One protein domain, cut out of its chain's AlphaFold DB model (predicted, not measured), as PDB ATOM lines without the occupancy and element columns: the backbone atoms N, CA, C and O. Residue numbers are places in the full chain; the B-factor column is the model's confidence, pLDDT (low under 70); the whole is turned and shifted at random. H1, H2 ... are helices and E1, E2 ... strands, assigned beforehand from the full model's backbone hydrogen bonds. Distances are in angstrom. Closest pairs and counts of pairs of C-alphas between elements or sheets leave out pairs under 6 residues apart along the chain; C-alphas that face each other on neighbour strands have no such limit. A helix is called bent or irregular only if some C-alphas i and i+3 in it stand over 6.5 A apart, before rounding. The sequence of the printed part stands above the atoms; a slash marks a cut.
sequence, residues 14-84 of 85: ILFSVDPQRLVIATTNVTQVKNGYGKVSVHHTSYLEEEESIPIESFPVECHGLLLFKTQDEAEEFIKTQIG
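Overview. This is residues 14 to 84 of the 85 residues of an uncharacterized protein of Dysgonomonas alginatilytica (UniProt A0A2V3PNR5). One antiparallel sheet of six strands is curled like part of a barrel and folds back on itself at the long, bent strand E2, with E4 and E3 facing E1, E6 and E5. A single helix, H1, packs along E1 on the outside of the curl. The printed part has 71 residues, in the order E1 E2 E3 E4 E5 E6 H1, and its class is mixed, helices and strands. The sheet order is E4, E3, E2, E1, E6, E5. The whole is compact, with a radius of gyration of the C-alphas of 11.8 A and spans of 37 by 28 by 16 A.

Arrangement. E1, residues 14 to 19, and E2, residues 24 to 34, form a hairpin, with N 17 and O 26 2.8 A apart. E2 bends by 61 degrees at residue 31; its pairing is staggered, with E1 over 24 to 29 and with E3, residues 37 to 43, over 30 to 34, where N 39 and O 32 are 2.8 A apart. E4, residues 49 to 55, completes a meander, E1 to E4, each strand the antiparallel neighbour of the one before; N 40 and O 52 are 2.8 A apart. E5, residues 61 to 63, and E6, residues 66 to 69, form a hairpin, with N 63 and O 66 2.8 A apart. E6 is also antiparallel to E1, with N 18 and O 67 2.7 A apart. In this folded sheet, one sheet bent into two leaves, E4 and E3 face E1, E6 and E5, with E2 as the hinge. The closest C-alphas of the edge strands E4 and E5, Ile 54 and Cys 63, are 7.2 A apart. H1, residues 72 to 83, is on the sheet at a height of 9.0 A and lies over E1, along the strands at 5 degrees on the local plane; the closest C-alphas of the two, Phe 16 and Gln 72, are 5.9 A apart. Every O i to N i+4 pair of H1 is within hydrogen-bond range.

Along the chain. E1 begins at C-alpha 14, (-47.609, -32.702, -39.841), and is 16.4 A long. E2 measures 28.5 A, E3 18.7 A, E4 18.8 A, E5 6.6 A and E6 9.9 A. H1, 16.8 A, ends at C-alpha 83, (-35.146, -11.400, -43.282).

Size, cuts and confidence. The C-alphas farthest apart, Asn 35 and Gly 84, are 37.7 A apart. The printed part has no cut, and its six links are tight. Mean pLDDT of the printed part is 87.4; residues 43 to 49 are under 70.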
ATOM      1  N   ILE A  14     -48.887 -33.371 -40.111       91.69
ATOM      2  CA  ILE A  14     -47.609 -32.702 -39.841       91.69
ATOM      3  C   ILE A  14     -47.848 -31.193 -39.803       91.69
ATOM      4  O   ILE A  14     -48.508 -30.649 -40.687       91.69
ATOM      5  N   LEU A  15     -47.276 -30.525 -38.806       93.19
ATOM      6  CA  LEU A  15     -47.171 -29.074 -38.716       93.19
ATOM      7  C   LEU A  15     -45.715 -28.637 -38.870       93.19
ATOM      8  O   LEU A  15     -44.783 -29.413 -38.643       93.19
ATOM      9  N   PHE A  16     -45.531 -27.368 -39.218       93.38
ATOM     10  CA  PHE A  16     -44.222 -26.761 -39.432       93.38
ATOM     11  C   PHE A  16     -43.976 -25.726 -38.346       93.38
ATOM     12  O   PHE A  16     -44.644 -24.700 -38.298       93.38
ATOM     13  N   SER A  17     -43.040 -26.015 -37.453       92.62
ATOM     14  CA  SER A  17     -42.589 -25.102 -36.407       92.62
ATOM     15  C   SER A  17     -41.436 -24.235 -36.907       92.62
ATOM     16  O   SER A  17     -40.551 -24.724 -37.609       92.62
ATOM     17  N   VAL A  18     -41.435 -22.966 -36.523       92.62
ATOM     18  CA  VAL A  18     -40.366 -22.007 -36.780       92.62
ATOM     19  C   VAL A  18     -39.859 -21.476 -35.454       92.62
ATOM     20  O   VAL A  18     -40.639 -20.966 -34.650       92.62
ATOM     21  N   ASP A  19     -38.546 -21.551 -35.259       91.06
ATOM     22  CA  ASP A  19     -37.853 -20.774 -34.235       91.06
ATOM     23  C   ASP A  19     -37.574 -19.371 -34.796       91.06
ATOM     24  O   ASP A  19     -36.727 -19.239 -35.685       91.06
ATOM     25  N   PRO A  20     -38.264 -18.313 -34.333       88.50
ATOM     26  CA  PRO A  20     -38.095 -16.969 -34.876       88.50
ATOM     27  C   PRO A  20     -36.722 -16.359 -34.553       88.50
ATOM     28  O   PRO A  20     -36.300 -15.435 -35.242       88.50
ATOM     29  N   GLN A  21     -36.006 -16.859 -33.540       88.12
ATOM     30  CA  GLN A  21     -34.662 -16.383 -33.199       88.12
ATOM     31  C   GLN A  21     -33.593 -17.033 -34.077       88.12
ATOM     32  O   GLN A  21     -32.598 -16.397 -34.424       88.12
ATOM     33  N   ARG A  22     -33.780 -18.311 -34.420       88.44
ATOM     34  CA  ARG A  22     -32.810 -19.098 -35.203       88.44
ATOM     35  C   ARG A  22     -33.160 -19.183 -36.686       88.44
ATOM     36  O   ARG A  22     -32.301 -19.566 -37.473       88.44
ATOM     37  N   LEU A  23     -34.390 -18.824 -37.053       88.38
ATOM     38  CA  LEU A  23     -34.952 -18.902 -38.403       88.38
ATOM     39  C   LEU A  23     -34.830 -20.310 -39.006       88.38
ATOM     40  O   LEU A  23     -34.478 -20.483 -40.171       88.38
ATOM     41  N   VAL A  24     -35.107 -21.324 -38.186       87.69
ATOM     42  CA  VAL A  24     -35.078 -22.738 -38.581       87.69
ATOM     43  C   VAL A  24     -36.500 -23.274 -38.628       87.69
ATOM     44  O   VAL A  24     -37.260 -23.070 -37.683       87.69
ATOM     45  N   ILE A  25     -36.828 -23.985 -39.709       91.12
ATOM     46  CA  ILE A  25     -38.069 -24.753 -39.833       91.12
ATOM     47  C   ILE A  25     -37.811 -26.186 -39.365       91.12
ATOM     48  O   ILE A  25     -36.874 -26.837 -39.828       91.12
ATOM     49  N   ALA A  26     -38.671 -26.688 -38.489       90.50
ATOM     50  CA  ALA A  26     -38.722 -28.089 -38.089       90.50
ATOM     51  C   ALA A  26     -40.154 -28.621 -38.206       90.50
ATOM     52  O   ALA A  26     -41.116 -27.856 -38.155       90.50
ATOM     53  N   THR A  27     -40.311 -29.932 -38.357       90.81
ATOM     54  CA  THR A  27     -41.625 -30.575 -38.421       90.81
ATOM     55  C   THR A  27     -42.026 -31.142 -37.065       90.81
ATOM     56  O   THR A  27     -41.189 -31.625 -36.304       90.81
ATOM     57  N   THR A  28     -43.321 -31.111 -36.770       89.38
ATOM     58  CA  THR A  28     -43.907 -31.786 -35.609       89.38
ATOM     59  C   THR A  28     -45.186 -32.509 -36.011       89.38
ATOM     60  O   THR A  28     -45.887 -32.080 -36.926       89.38
ATOM     61  N   ASN A  29     -45.477 -33.625 -35.352       91.12
ATOM     62  CA  ASN A  29     -46.659 -34.431 -35.628       91.12
ATOM     63  C   ASN A  29     -47.760 -34.129 -34.618       91.12
ATOM     64  O   ASN A  29     -47.503 -34.007 -33.420       91.12
ATOM     65  N   VAL A  30     -48.999 -34.105 -35.100       91.88
ATOM     66  CA  VAL A  30     -50.178 -34.039 -34.241       91.88
ATOM     67  C   VAL A  30     -50.504 -35.444 -33.747       91.88
ATOM     68  O   VAL A  30     -50.962 -36.290 -34.515       91.88
ATOM     69  N   THR A  31     -50.269 -35.712 -32.466       91.69
ATOM     70  CA  THR A  31     -50.460 -37.042 -31.867       91.69
ATOM     71  C   THR A  31     -51.905 -37.295 -31.461       91.69
ATOM     72  O   THR A  31     -52.365 -38.434 -31.490       91.69
ATOM     73  N   GLN A  32     -52.640 -36.239 -31.109       92.62
ATOM     74  CA  GLN A  32     -54.032 -36.329 -30.676       92.62
ATOM     75  C   GLN A  32     -54.808 -35.075 -31.070       92.62
ATOM     76  O   GLN A  32     -54.258 -33.983 -30.999       92.62
ATOM     77  N   VAL A  33     -56.095 -35.202 -31.404       91.38
ATOM     78  CA  VAL A  33     -57.001 -34.057 -31.571       91.38
ATOM     79  C   VAL A  33     -58.257 -34.258 -30.736       91.38
ATOM     80  O   VAL A  33     -59.016 -35.205 -30.931       91.38
ATOM     81  N   LYS A  34     -58.516 -33.340 -29.803       90.81
ATOM     82  CA  LYS A  34     -59.686 -33.395 -28.925       90.81
ATOM     83  C   LYS A  34     -60.186 -31.996 -28.583       90.81
ATOM     84  O   LYS A  34     -59.417 -31.132 -28.184       90.81
ATOM     85  N   ASN A  35     -61.500 -31.789 -28.690       87.50
ATOM     86  CA  ASN A  35     -62.186 -30.552 -28.288       87.50
ATOM     87  C   ASN A  35     -61.597 -29.257 -28.896       87.50
ATOM     88  O   ASN A  35     -61.544 -28.238 -28.216       87.50
ATOM     89  N   GLY A  36     -61.139 -29.288 -30.155       86.50
ATOM     90  CA  GLY A  36     -60.551 -28.114 -30.827       86.50
ATOM     91  C   GLY A  36     -59.073 -27.857 -30.505       86.50
ATOM     92  O   GLY A  36     -58.503 -26.882 -30.995       86.50
ATOM     93  N   TYR A  37     -58.440 -28.752 -29.743       90.75
ATOM     94  CA  TYR A  37     -57.010 -28.731 -29.445       90.75
ATOM     95  C   TYR A  37     -56.310 -29.953 -30.041       90.75
ATOM     96  O   TYR A  37     -56.882 -31.044 -30.088       90.75
ATOM     97  N   GLY A  38     -55.073 -29.760 -30.486       91.12
ATOM     98  CA  GLY A  38     -54.164 -30.797 -30.953       91.12
ATOM     99  C   GLY A  38     -52.986 -30.941 -29.997       91.12
ATOM    100  O   GLY A  38     -52.467 -29.934 -29.524       91.12
ATOM    101  N   LYS A  39     -52.564 -32.173 -29.712       92.69
ATOM    102  CA  LYS A  39     -51.295 -32.444 -29.034       92.69
ATOM    103  C   LYS A  39     -50.174 -32.569 -30.050       92.69
ATOM    104  O   LYS A  39     -50.351 -33.252 -31.056       92.69
ATOM    105  N   VAL A  40     -49.045 -31.931 -29.777       90.75
ATOM    106  CA  VAL A  40     -47.857 -31.926 -30.634       90.75
ATOM    107  C   VAL A  40     -46.604 -32.152 -29.800       90.75
ATOM    108  O   VAL A  40     -46.511 -31.643 -28.687       90.75
ATOM    109  N   SER A  41     -45.637 -32.892 -30.334       85.81
ATOM    110  CA  SER A  41     -44.320 -33.044 -29.701       85.81
ATOM    111  C   SER A  41     -43.399 -31.948 -30.204       85.81
ATOM    112  O   SER A  41     -43.058 -31.919 -31.390       85.81
ATOM    113  N   VAL A  42     -43.005 -31.025 -29.336       77.75
ATOM    114  CA  VAL A  42     -42.168 -29.893 -29.737       77.75
ATOM    115  C   VAL A  42     -40.756 -30.094 -29.202       77.75
ATOM    116  O   VAL A  42     -40.554 -30.327 -28.012       77.75
ATOM    117  N   HIS A  43     -39.761 -30.010 -30.086       69.94
ATOM    118  CA  HIS A  43     -38.362 -30.040 -29.677       69.94
ATOM    119  C   HIS A  43     -37.944 -28.653 -29.210       69.94
ATOM    120  O   HIS A  43     -37.597 -27.786 -30.014       69.94
ATOM    121  N   HIS A  44     -37.948 -28.451 -27.898       63.28
ATOM    122  CA  HIS A  44     -37.213 -27.341 -27.325       63.28
ATOM    123  C   HIS A  44     -35.710 -27.669 -27.323       63.28
ATOM    124  O   HIS A  44     -35.295 -28.814 -27.477       63.28
ATOM    125  N   THR A  45     -34.860 -26.660 -27.163       56.00
ATOM    126  CA  THR A  45     -33.384 -26.768 -27.166       56.00
ATOM    127  C   THR A  45     -32.793 -27.751 -26.134       56.00
ATOM    128  O   THR A  45     -31.591 -28.019 -26.139       56.00
ATOM    129  N   SER A  46     -33.632 -28.307 -25.266       52.34
ATOM    130  CA  SER A  46     -33.383 -29.389 -24.321       52.34
ATOM    131  C   SER A  46     -33.762 -30.745 -24.932       52.34
ATOM    132  O   SER A  46     -34.828 -30.891 -25.503       52.34
ATOM    133  N   TYR A  47     -32.906 -31.758 -24.771       54.50
ATOM    134  CA  TYR A  47     -32.995 -33.123 -25.332       54.50
ATOM    135  C   TYR A  47     -34.273 -33.948 -25.021       54.50
ATOM    136  O   TYR A  47     -34.283 -35.156 -25.257       54.50
ATOM    137  N   LEU A  48     -35.328 -33.346 -24.474       60.62
ATOM    138  CA  LEU A  48     -36.597 -33.987 -24.144       60.62
ATOM    139  C   LEU A  48     -37.701 -33.420 -25.044       60.62
ATOM    140  O   LEU A  48     -37.878 -32.208 -25.129       60.62
ATOM    141  N   GLU A  49     -38.421 -34.314 -25.719       68.44
ATOM    142  CA  GLU A  49     -39.675 -33.984 -26.395       68.44
ATOM    143  C   GLU A  49     -40.750 -33.734 -25.338       68.44
ATOM    144  O   GLU A  49     -41.046 -34.620 -24.533       68.44
ATOM    145  N   GLU A  50     -41.332 -32.539 -25.342       79.06
ATOM    146  CA  GLU A  50     -42.491 -32.218 -24.512       79.06
ATOM    147  C   GLU A  50     -43.756 -32.242 -25.377       79.06
ATOM    148  O   GLU A  50     -43.781 -31.718 -26.497       79.06
ATOM    149  N   GLU A  51     -44.796 -32.915 -24.876       86.31
ATOM    150  CA  GLU A  51     -46.112 -32.936 -25.509       86.31
ATOM    151  C   GLU A  51     -46.901 -31.698 -25.096       86.31
ATOM    152  O   GLU A  51     -47.269 -31.533 -23.932       86.31
ATOM    153  N   GLU A  52     -47.242 -30.874 -26.077       88.56
ATOM    154  CA  GLU A  52     -47.909 -29.598 -25.873       88.56
ATOM    155  C   GLU A  52     -49.272 -29.563 -26.542       88.56
ATOM    156  O   GLU A  52     -49.487 -30.160 -27.595       88.56
ATOM    157  N   SER A  53     -50.219 -28.863 -25.919       91.12
ATOM    158  CA  SER A  53     -51.585 -28.736 -26.437       91.12
ATOM    159  C   SER A  53     -51.787 -27.377 -27.089       91.12
ATOM    160  O   SER A  53     -51.753 -26.350 -26.417       91.12
ATOM    161  N   ILE A  54     -52.066 -27.376 -28.389       92.06
ATOM    162  CA  ILE A  54     -52.253 -26.169 -29.195       92.06
ATOM    163  C   ILE A  54     -53.681 -26.081 -29.753       92.06
ATOM    164  O   ILE A  54     -54.279 -27.109 -30.080       92.06
ATOM    165  N   PRO A  55     -54.265 -24.882 -29.895       91.75
ATOM    166  CA  PRO A  55     -55.519 -24.722 -30.622       91.75
ATOM    167  C   PRO A  55     -55.307 -25.009 -32.116       91.75
ATOM    168  O   PRO A  55     -54.395 -24.473 -32.737       91.75
ATOM    169  N   ILE A  56     -56.165 -25.841 -32.714       89.69
ATOM    170  CA  ILE A  56     -56.013 -26.267 -34.122       89.69
ATOM    171  C   ILE A  56     -56.879 -25.486 -35.120       89.69
ATOM    172  O   ILE A  56     -56.810 -25.707 -36.331       89.69
ATOM    173  N   GLU A  57     -57.713 -24.574 -34.625       86.50
ATOM    174  CA  GLU A  57     -58.591 -23.745 -35.457       86.50
ATOM    175  C   GLU A  57     -57.978 -22.379 -35.792       86.50
ATOM    176  O   GLU A  57     -58.496 -21.666 -36.648       86.50
ATOM    177  N   SER A  58     -56.873 -22.007 -35.143       84.56
ATOM    178  CA  SER A  58     -56.240 -20.693 -35.278       84.56
ATOM    179  C   SER A  58     -54.750 -20.860 -35.544       84.56
ATOM    180  O   SER A  58     -54.004 -21.256 -34.658       84.56
ATOM    181  N   PHE A  59     -54.347 -20.574 -36.783       90.00
ATOM    182  CA  PHE A  59     -52.955 -20.577 -37.224       90.00
ATOM    183  C   PHE A  59     -52.585 -19.201 -37.802       90.00
ATOM    184  O   PHE A  59     -53.448 -18.568 -38.420       90.00
ATOM    185  N   PRO A  60     -51.326 -18.752 -37.642       92.31
ATOM    186  CA  PRO A  60     -50.246 -19.422 -36.905       92.31
ATOM    187  C   PRO A  60     -50.494 -19.453 -35.390       92.31
ATOM    188  O   PRO A  60     -51.240 -18.626 -34.866       92.31
ATOM    189  N   VAL A  61     -49.889 -20.420 -34.698       92.31
ATOM    190  CA  VAL A  61     -50.006 -20.567 -33.239       92.31
ATOM    191  C   VAL A  61     -48.636 -20.468 -32.587       92.31
ATOM    192  O   VAL A  61     -47.666 -21.007 -33.112       92.31
ATOM    193  N   GLU A  62     -48.549 -19.795 -31.448       91.44
ATOM    194  CA  GLU A  62     -47.321 -19.748 -30.658       91.44
ATOM    195  C   GLU A  62     -47.353 -20.837 -29.580       91.44
ATOM    196  O   GLU A  62     -48.353 -20.998 -28.878       91.44
ATOM    197  N   CYS A  63     -46.259 -21.582 -29.447       88.44
ATOM    198  CA  CYS A  63     -46.050 -22.586 -28.412       88.44
ATOM    199  C   CYS A  63     -44.593 -22.514 -27.945       88.44
ATOM    200  O   CYS A  63     -43.685 -22.795 -28.724       88.44
ATOM    201  N   HIS A  64     -44.365 -22.104 -26.692       85.00
ATOM    202  CA  HIS A  64     -43.025 -21.986 -26.089       85.00
ATOM    203  C   HIS A  64     -42.002 -21.231 -26.955       85.00
ATOM    204  O   HIS A  64     -40.865 -21.661 -27.127       85.00
ATOM    205  N   GLY A  65     -42.416 -20.097 -27.529       86.62
ATOM    206  CA  GLY A  65     -41.557 -19.266 -28.378       86.62
ATOM    207  C   GLY A  65     -41.329 -19.806 -29.794       86.62
ATOM    208  O   GLY A  65     -40.616 -19.172 -30.569       86.62
ATOM    209  N   LEU A  66     -41.946 -20.934 -30.154       90.12
ATOM    210  CA  LEU A  66     -41.996 -21.454 -31.517       90.12
ATOM    211  C   LEU A  66     -43.334 -21.095 -32.159       90.12
ATOM    212  O   LEU A  66     -44.384 -21.164 -31.522       90.12
ATOM    213  N   LEU A  67     -43.305 -20.741 -33.441       93.31
ATOM    214  CA  LEU A  67     -44.509 -20.495 -34.232       93.31
ATOM    215  C   LEU A  67     -44.814 -21.716 -35.087       93.31
ATOM    216  O   LEU A  67     -43.963 -22.138 -35.862       93.31
ATOM    217  N   LEU A  68     -46.013 -22.279 -34.970       93.31
ATOM    218  CA  LEU A  68     -46.445 -23.398 -35.797       93.31
ATOM    219  C   LEU A  68     -47.371 -22.925 -36.914       93.31
ATOM    220  O   LEU A  68     -48.263 -22.098 -36.710       93.31
ATOM    221  N   PHE A  69     -47.168 -23.525 -38.081       94.38
ATOM    222  CA  PHE A  69     -47.860 -23.277 -39.338       94.38
ATOM    223  C   PHE A  69     -48.424 -24.585 -39.894       94.38
ATOM    224  O   PHE A  69     -47.937 -25.677 -39.575       94.38
ATOM    225  N   LYS A  70     -49.458 -24.483 -40.735       92.88
ATOM    226  CA  LYS A  70     -50.094 -25.666 -41.332       92.88
ATOM    227  C   LYS A  70     -49.302 -26.197 -42.514       92.88
ATOM    228  O   LYS A  70     -49.330 -27.397 -42.780       92.88
ATOM    229  N   THR A  71     -48.628 -25.311 -43.237       92.19
ATOM    230  CA  THR A  71     -47.868 -25.663 -44.434       92.19
ATOM    231  C   THR A  71     -46.432 -25.172 -44.330       92.19
ATOM    232  O   THR A  71     -46.117 -24.231 -43.600       92.19
ATOM    233  N   GLN A  72     -45.551 -25.824 -45.087       92.94
ATOM    234  CA  GLN A  72     -44.168 -25.387 -45.214       92.94
ATOM    235  C   GLN A  72     -44.089 -23.999 -45.858       92.94
ATOM    236  O   GLN A  72     -43.309 -23.168 -45.406       92.94
ATOM    237  N   ASP A  73     -44.930 -23.735 -46.860       94.00
ATOM    238  CA  ASP A  73     -44.965 -22.456 -47.575       94.00
ATOM    239  C   ASP A  73     -45.243 -21.280 -46.627       94.00
ATOM    240  O   ASP A  73     -44.572 -20.254 -46.717       94.00
ATOM    241  N   GLU A  74     -46.177 -21.436 -45.680       93.88
ATOM    242  CA  GLU A  74     -46.478 -20.417 -44.663       93.88
ATOM    243  C   GLU A  74     -45.278 -20.164 -43.735       93.88
ATOM    244  O   GLU A  74     -44.941 -19.015 -43.442       93.88
ATOM    245  N   ALA A  75     -44.602 -21.230 -43.297       93.56
ATOM    246  CA  ALA A  75     -43.404 -21.131 -42.464       93.56
ATOM    247  C   ALA A  75     -42.242 -20.447 -43.210       93.56
ATOM    248  O   ALA A  75     -41.540 -19.602 -42.649       93.56
ATOM    249  N   GLU A  76     -42.052 -20.769 -44.490       94.56
ATOM    250  CA  GLU A  76     -41.051 -20.130 -45.342       94.56
ATOM    251  C   GLU A  76     -41.373 -18.658 -45.618       94.56
ATOM    252  O   GLU A  76     -40.467 -17.825 -45.595       94.56
ATOM    253  N   GLU A  77     -42.638 -18.321 -45.880       94.81
ATOM    254  CA  GLU A  77     -43.091 -16.938 -46.075       94.81
ATOM    255  C   GLU A  77     -42.845 -16.099 -44.817       94.81
ATOM    256  O   GLU A  77     -42.364 -14.964 -44.911       94.81
ATOM    257  N   PHE A  78     -43.076 -16.676 -43.635       94.00
ATOM    258  CA  PHE A  78     -42.744 -16.031 -42.372       94.00
ATOM    259  C   PHE A  78     -41.243 -15.740 -42.263       94.00
ATOM    260  O   PHE A  78     -40.865 -14.598 -41.996       94.00
ATOM    261  N   ILE A  79     -40.376 -16.730 -42.514       93.19
ATOM    262  CA  ILE A  79     -38.918 -16.536 -42.451       93.19
ATOM    263  C   ILE A  79     -38.458 -15.472 -43.447       93.19
ATOM    264  O   ILE A  79     -37.709 -14.579 -43.055       93.19
ATOM    265  N   LYS A  80     -38.921 -15.532 -44.704       93.19
ATOM    266  CA  LYS A  80     -38.609 -14.542 -45.753       93.19
ATOM    267  C   LYS A  80     -38.963 -13.124 -45.297       93.19
ATOM    268  O   LYS A  80     -38.112 -12.235 -45.323       93.19
ATOM    269  N   THR A  81     -40.153 -12.967 -44.713       92.31
ATOM    270  CA  THR A  81     -40.607 -11.696 -44.134       92.31
ATOM    271  C   THR A  81     -39.682 -11.208 -43.010       92.31
ATOM    272  O   THR A  81     -39.368 -10.020 -42.963       92.31
ATOM    273  N   GLN A  82     -39.200 -12.093 -42.126       88.19
ATOM    274  CA  GLN A  82     -38.281 -11.713 -41.038       88.19
ATOM    275  C   GLN A  82     -36.906 -11.248 -41.543       88.19
ATOM    276  O   GLN A  82     -36.279 -10.396 -40.914       88.19
ATOM    277  N   ILE A  83     -36.435 -11.778 -42.676       89.94
ATOM    278  CA  ILE A  83     -35.146 -11.400 -43.282       89.94
ATOM    279  C   ILE A  83     -35.262 -10.298 -44.344       89.94
ATOM    280  O   ILE A  83     -34.249  -9.897 -44.916       89.94
ATOM    281  N   GLY A  84     -36.471  -9.784 -44.593       84.25
ATOM    282  CA  GLY A  84     -36.718  -8.694 -45.537       84.25
ATOM    283  C   GLY A  84     -36.650  -9.100 -47.014       84.25
ATOM    284  O   GLY A  84     -36.265  -8.271 -47.841       84.25
TER     285      GLY A  84